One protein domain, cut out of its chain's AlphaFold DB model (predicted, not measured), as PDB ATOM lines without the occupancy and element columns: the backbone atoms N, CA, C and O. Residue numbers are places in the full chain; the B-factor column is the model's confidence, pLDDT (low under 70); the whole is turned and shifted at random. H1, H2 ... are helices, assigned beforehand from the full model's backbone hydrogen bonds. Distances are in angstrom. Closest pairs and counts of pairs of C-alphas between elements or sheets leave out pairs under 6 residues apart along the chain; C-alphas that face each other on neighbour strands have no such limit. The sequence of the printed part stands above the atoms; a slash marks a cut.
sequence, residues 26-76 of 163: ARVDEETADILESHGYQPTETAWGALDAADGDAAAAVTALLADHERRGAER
ATOM      1  N   ALA A  26      41.136  22.226 126.600       97.94
ATOM      2  CA  ALA A  26      41.140  23.143 127.740       97.94
ATOM      3  C   ALA A  26      40.595  24.521 127.335       97.94
ATOM      4  O   ALA A  26      39.748  25.087 128.021       97.94
ATOM      5  N   ARG A  27      41.010  25.017 126.165       98.25
ATOM      6  CA  ARG A  27      40.457  26.246 125.593       98.25
ATOM      7  C   ARG A  27      38.976  26.110 125.229       98.25
ATOM      8  O   ARG A  27      38.220  27.057 125.428       98.25
ATOM      9  N   VAL A  28      38.549  24.970 124.683       98.50
ATOM     10  CA  VAL A  28      37.124  24.735 124.376       98.50
ATOM     11  C   VAL A  28      36.284  24.745 125.656       98.50
ATOM     12  O   VAL A  28      35.201  25.329 125.669       98.50
ATOM     13  N   ASP A  29      36.776  24.134 126.735       98.44
ATOM     14  CA  ASP A  29      36.098  24.114 128.032       98.44
ATOM     15  C   ASP A  29      35.914  25.542 128.582       98.44
ATOM     16  O   ASP A  29      34.802  25.913 128.955       98.44
ATOM     17  N   GLU A  30      36.955  26.381 128.528       98.56
ATOM     18  CA  GLU A  30      36.879  27.802 128.912       98.56
ATOM     19  C   GLU A  30      35.878  28.587 128.046       98.56
ATOM     20  O   GLU A  30      34.964  29.233 128.558       98.56
ATOM     21  N   GLU A  31      35.994  28.498 126.719       98.62
ATOM     22  CA  GLU A  31      35.152  29.277 125.805       98.62
ATOM     23  C   GLU A  31      33.677  28.829 125.841       98.62
ATOM     24  O   GLU A  31      32.768  29.644 125.660       98.62
ATOM     25  N   THR A  32      33.399  27.546 126.100       98.62
ATOM     26  CA  THR A  32      32.017  27.074 126.291       98.62
ATOM     27  C   THR A  32      31.426  27.543 127.620       98.62
ATOM     28  O   THR A  32      30.247  27.903 127.647       98.62
ATOM     29  N   ALA A  33      32.218  27.608 128.694       98.31
ATOM     30  CA  ALA A  33      31.793  28.191 129.965       98.31
ATOM     31  C   ALA A  33      31.418  29.679 129.813       98.31
ATOM     32  O   ALA A  33      30.334  30.074 130.249       98.31
ATOM     33  N   ASP A  34      32.230  30.465 129.096       98.62
ATOM     34  CA  ASP A  34      31.941  31.876 128.789       98.62
ATOM     35  C   ASP A  34      30.623  32.040 128.000       98.62
ATOM     36  O   ASP A  34      29.818  32.950 128.246       98.62
ATOM     37  N   ILE A  35      30.357  31.138 127.044       98.50
ATOM     38  CA  ILE A  35      29.087  31.125 126.300       98.50
ATOM     39  C   ILE A  35      27.912  30.869 127.244       98.50
ATOM     40  O   ILE A  35      26.912  31.585 127.162       98.50
ATOM     41  N   LEU A  36      28.010  29.891 128.147       98.25
ATOM     42  CA  LEU A  36      26.946  29.616 129.112       98.25
ATOM     43  C   LEU A  36      26.657  30.830 129.997       98.25
ATOM     44  O   LEU A  36      25.498  31.239 130.107       98.25
ATOM     45  N   GLU A  37      27.694  31.443 130.572       98.12
ATOM     46  CA  GLU A  37      27.545  32.614 131.440       98.12
ATOM     47  C   GLU A  37      26.890  33.791 130.710       98.12
ATOM     48  O   GLU A  37      25.947  34.397 131.227       98.12
ATOM     49  N   SER A  38      27.319  34.076 129.477       98.19
ATOM     50  CA  SER A  38      26.747  35.164 128.669       98.19
ATOM     51  C   SER A  38      25.270  34.957 128.305       98.19
ATOM     52  O   SER A  38      24.558  35.933 128.063       98.19
ATOM     53  N   HIS A  39      24.792  33.710 128.327       97.94
ATOM     54  CA  HIS A  39      23.391  33.349 128.097       97.94
ATOM     55  C   HIS A  39      22.606  33.096 129.399       97.94
ATOM     56  O   HIS A  39      21.441  32.701 129.345       97.94
ATOM     57  N   GLY A  40      23.205  33.341 130.571       97.81
ATOM     58  CA  GLY A  40      22.546  33.211 131.874       97.81
ATOM     59  C   GLY A  40      22.484  31.785 132.436       97.81
ATOM     60  O   GLY A  40      21.740  31.541 133.389       97.81
ATOM     61  N   TYR A  41      23.252  30.849 131.877       98.12
ATOM     62  CA  TYR A  41      23.419  29.496 132.406       98.12
ATOM     63  C   TYR A  41      24.552  29.461 133.439       98.12
ATOM     64  O   TYR A  41      25.417  30.332 133.471       98.12
ATOM     65  N   GLN A  42      24.547  28.447 134.310       97.44
ATOM     66  CA  GLN A  42      25.717  28.174 135.147       97.44
ATOM     67  C   GLN A  42      26.820  27.558 134.276       97.44
ATOM     68  O   GLN A  42      26.515  26.613 133.545       97.44
ATOM     69  N   PRO A  43      28.069  28.051 134.349       96.75
ATOM     70  CA  PRO A  43      29.172  27.469 133.603       96.75
ATOM     71  C   PRO A  43      29.449  26.036 134.057       96.75
ATOM     72  O   PRO A  43      29.198  25.650 135.202       96.75
ATOM     73  N   THR A  44      29.988  25.246 133.141       97.19
ATOM     74  CA  THR A  44      30.358  23.850 133.365       97.19
ATOM     75  C   THR A  44      31.850  23.667 133.151       97.19
ATOM     76  O   THR A  44      32.445  24.374 132.350       97.19
ATOM     77  N   GLU A  45      32.444  22.671 133.805       96.19
ATOM     78  CA  GLU A  45      33.884  22.396 133.692       96.19
ATOM     79  C   GLU A  45      34.301  21.805 132.340       96.19
ATOM     80  O   GLU A  45      35.489  21.729 132.060       96.19
ATOM     81  N   THR A  46      33.348  21.325 131.533       97.44
ATOM     82  CA  THR A  46      33.645  20.667 130.255       97.44
ATOM     83  C   THR A  46      32.686  21.106 129.161       97.44
ATOM     84  O   THR A  46      31.506  21.347 129.423       97.44
ATOM     85  N   ALA A  47      33.157  21.090 127.918       95.94
ATOM     86  CA  ALA A  47      32.355  21.367 126.733       95.94
ATOM     87  C   ALA A  47      31.171  20.397 126.571       95.94
ATOM     88  O   ALA A  47      30.112  20.773 126.067       95.94
ATOM     89  N   TRP A  48      31.317  19.151 127.038       95.31
ATOM     90  CA  TRP A  48      30.216  18.183 127.077       95.31
ATOM     91  C   TRP A  48      29.164  18.559 128.117       95.31
ATOM     92  O   TRP A  48      27.975  18.524 127.815       95.31
ATOM     93  N   GLY A  49      29.598  19.003 129.300       96.62
ATOM     94  CA  GLY A  49      28.697  19.596 130.283       96.62
ATOM     95  C   GLY A  49      27.941  20.791 129.702       96.62
ATOM     96  O   GLY A  49      26.739  20.918 129.928       96.62
ATOM     97  N   ALA A  50      28.610  21.615 128.893       96.81
ATOM     98  CA  ALA A  50      27.981  22.766 128.266       96.81
ATOM     99  C   ALA A  50      26.947  22.376 127.209       96.81
ATOM    100  O   ALA A  50      25.870  22.966 127.168       96.81
ATOM    101  N   LEU A  51      27.234  21.355 126.396       94.19
ATOM    102  CA  LEU A  51      26.261  20.792 125.457       94.19
ATOM    103  C   LEU A  51      25.023  20.226 126.161       94.19
ATOM    104  O   LEU A  51      23.918  20.385 125.648       94.19
ATOM    105  N   ASP A  52      25.202  19.575 127.311       95.50
ATOM    106  CA  ASP A  52      24.097  19.001 128.084       95.50
ATOM    107  C   ASP A  52      23.266  20.074 128.810       95.50
ATOM    108  O   ASP A  52      22.056  19.910 128.986       95.50
ATOM    109  N   ALA A  53      23.907  21.160 129.257       94.56
ATOM    110  CA  ALA A  53      23.272  22.219 130.039       94.56
ATOM    111  C   ALA A  53      22.576  23.288 129.182       94.56
ATOM    112  O   ALA A  53      21.565  23.852 129.611       94.56
ATOM    113  N   ALA A  54      23.124  23.601 128.008       95.50
ATOM    114  CA  ALA A  54      22.628  24.669 127.153       95.50
ATOM    115  C   ALA A  54      21.299  24.308 126.468       95.50
ATOM    116  O   ALA A  54      21.045  23.159 126.110       95.50
ATOM    117  N   ASP A  55      20.468  25.318 126.203       94.12
ATOM    118  CA  ASP A  55      19.267  25.196 125.366       94.12
ATOM    119  C   ASP A  55      19.134  26.435 124.460       94.12
ATOM    120  O   ASP A  55      19.851  27.425 124.634       94.12
ATOM    121  N   GLY A  56      18.245  26.382 123.467       95.62
ATOM    122  CA  GLY A  56      17.968  27.489 122.550       95.62
ATOM    123  C   GLY A  56      19.230  28.076 121.906       95.62
ATOM    124  O   GLY A  56      20.054  27.352 121.343       95.62
ATOM    125  N   ASP A  57      19.380  29.397 122.003       96.81
ATOM    126  CA  ASP A  57      20.503  30.130 121.406       96.81
ATOM    127  C   ASP A  57      21.856  29.745 122.027       96.81
ATOM    128  O   ASP A  57      22.857  29.667 121.312       96.81
ATOM    129  N   ALA A  58      21.888  29.403 123.322       96.88
ATOM    130  CA  ALA A  58      23.110  28.950 123.986       96.88
ATOM    131  C   ALA A  58      23.579  27.602 123.421       96.88
ATOM    132  O   ALA A  58      24.761  27.427 123.128       96.88
ATOM    133  N   ALA A  59      22.655  26.659 123.197       96.06
ATOM    134  CA  ALA A  59      22.991  25.354 122.623       96.06
ATOM    135  C   ALA A  59      23.514  25.484 121.187       96.06
ATOM    136  O   ALA A  59      24.467  24.800 120.801       96.06
ATOM    137  N   ALA A  60      22.924  26.392 120.403       95.75
ATOM    138  CA  ALA A  60      23.398  26.703 119.059       95.75
ATOM    139  C   ALA A  60      24.812  27.309 119.084       95.75
ATOM    140  O   ALA A  60      25.667  26.882 118.306       95.75
ATOM    141  N   ALA A  61      25.079  28.244 120.000       97.88
ATOM    142  CA  ALA A  61      26.391  28.867 120.162       97.88
ATOM    143  C   ALA A  61      27.469  27.856 120.593       97.88
ATOM    144  O   ALA A  61      28.520  27.784 119.958       97.88
ATOM    145  N   VAL A  62      27.189  27.019 121.601       98.06
ATOM    146  CA  VAL A  62      28.098  25.950 122.058       98.06
ATOM    147  C   VAL A  62      28.389  24.961 120.926       98.06
ATOM    148  O   VAL A  62      29.548  24.652 120.648       98.06
ATOM    149  N   THR A  63      27.354  24.505 120.213       96.56
ATOM    150  CA  THR A  63      27.517  23.570 119.087       96.56
ATOM    151  C   THR A  63      28.369  24.173 117.970       96.56
ATOM    152  O   THR A  63      29.226  23.483 117.414       96.56
ATOM    153  N   ALA A  64      28.157  25.451 117.642       97.62
ATOM    154  CA  ALA A  64      28.925  26.151 116.619       97.62
ATOM    155  C   ALA A  64      30.398  26.330 117.017       97.62
ATOM    156  O   ALA A  64      31.276  26.123 116.177       97.62
ATOM    157  N   LEU A  65      30.663  26.665 118.286       98.50
ATOM    158  CA  LEU A  65      32.013  26.798 118.831       98.50
ATOM    159  C   LEU A  65      32.776  25.470 118.745       98.50
ATOM    160  O   LEU A  65      33.869  25.417 118.181       98.50
ATOM    161  N   LEU A  66      32.169  24.385 119.235       98.00
ATOM    162  CA  LEU A  66      32.729  23.037 119.143       98.00
ATOM    163  C   LEU A  66      33.034  22.655 117.698       98.00
ATOM    164  O   LEU A  66      34.142  22.222 117.396       98.00
ATOM    165  N   ALA A  67      32.080  22.867 116.790       98.00
ATOM    166  CA  ALA A  67      32.269  22.538 115.384       98.00
ATOM    167  C   ALA A  67      33.437  23.311 114.751       98.00
ATOM    168  O   ALA A  67      34.101  22.794 113.853       98.00
ATOM    169  N   ASP A  68      33.697  24.544 115.185       98.50
ATOM    170  CA  ASP A  68      34.824  25.329 114.689       98.50
ATOM    171  C   ASP A  68      36.175  24.802 115.173       98.50
ATOM    172  O   ASP A  68      37.075  24.582 114.356       98.50
ATOM    173  N   HIS A  69      36.296  24.515 116.469       98.62
ATOM    174  CA  HIS A  69      37.502  23.899 117.027       98.62
ATOM    175  C   HIS A  69      37.777  22.526 116.427       98.62
ATOM    176  O   HIS A  69      38.903  22.252 116.020       98.62
ATOM    177  N   GLU A  70      36.747  21.694 116.287       98.62
ATOM    178  CA  GLU A  70      36.861  20.364 115.688       98.62
ATOM    179  C   GLU A  70      37.331  20.432 114.229       98.62
ATOM    180  O   GLU A  70      38.205  19.661 113.840       98.62
ATOM    181  N   ARG A  71      36.812  21.366 113.413       98.62
ATOM    182  CA  ARG A  71      37.277  21.542 112.023       98.62
ATOM    183  C   ARG A  71      38.746  21.946 111.969       98.62
ATOM    184  O   ARG A  71      39.515  21.325 111.244       98.62
ATOM    185  N   ARG A  72      39.148  22.942 112.763       98.44
ATOM    186  CA  ARG A  72      40.550  23.389 112.820       98.44
ATOM    187  C   ARG A  72      41.471  22.282 113.333       98.44
ATOM    188  O   ARG A  72      42.594  22.149 112.857       98.44
ATOM    189  N   GLY A  73      41.019  21.496 114.310       98.62
ATOM    190  CA  GLY A  73      41.763  20.346 114.819       98.62
ATOM    191  C   GLY A  73      41.859  19.208 113.806       98.62
ATOM    192  O   GLY A  73      42.890  18.543 113.731       98.62
ATOM    193  N   ALA A  74      40.835  19.024 112.971       98.62
ATOM    194  CA  ALA A  74      40.853  18.077 111.861       98.62
ATOM    195  C   ALA A  74      41.871  18.467 110.778       98.62
ATOM    196  O   ALA A  74      42.594  17.592 110.305       98.62
ATOM    197  N   GLU A  75      42.002  19.756 110.449       98.44
ATOM    198  CA  GLU A  75      43.028  20.267 109.515       98.44
ATOM    199  C   GLU A  75      44.462  19.973 109.987       98.44
ATOM    200  O   GLU A  75      45.374  19.832 109.179       98.44
ATOM    201  N   ARG A  76      44.675  19.869 111.305       98.12
ATOM    202  CA  ARG A  76      45.988  19.611 111.924       98.12
ATOM    203  C   ARG A  76      46.122  18.199 112.500       98.12
ATOM    204  O   ARG A  76      47.042  17.921 113.266       98.12
TER     205      ARG A  76
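Overview. This is residues 26 to 76 of the 163 residues of a protein of uncultured archaeon A07HB70 (UniProt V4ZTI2). Three nearly aligned helices pack together as a small triangle: H1 and the short H2 run the same way, and the long H3 folds back along both. Residues 71 to 76, of which 71 to 75 belong to H3, stand free and stick out at one end. The printed part has 51 residues with three named helices in the order H1, H2, H3, and no named strand; the class is all helix. It is compact, with a radius of gyration of the C-alphas of 10.3 A, and elongated, spanning 33 by 20 by 16 A.

Along the chain. H1, residues 26 to 38, begins at C-alpha 26 (41.140, 23.143, 127.740) and is 18.8 A long. H2 is residues 47 to 53. H3, residues 56 to 75, is 29.2 A long and ends at C-alpha 75 (43.028, 20.267, 109.515).

Arrangement. H1 touches H2, closest at the C-alphas of Asp 29 and Ala 47, 4.8 A apart, at a shallow tilt of 28 degrees. H1 touches H3, closest at the C-alphas of Thr 32 and Val 62, 5.9 A, at 19 degrees, opposite ways. H2 and H3 form a helical hairpin; H3 touches H2 with residues 59 to 66 alone. In H1, H2 and H3 every O i to N i+4 pair is within hydrogen-bond range.

Size, cuts and confidence. The C-alphas farthest apart, of Gly 40 and Arg 76, are 33.7 A apart. The printed part has no cut, and no printed residue is under 70 in pLDDT.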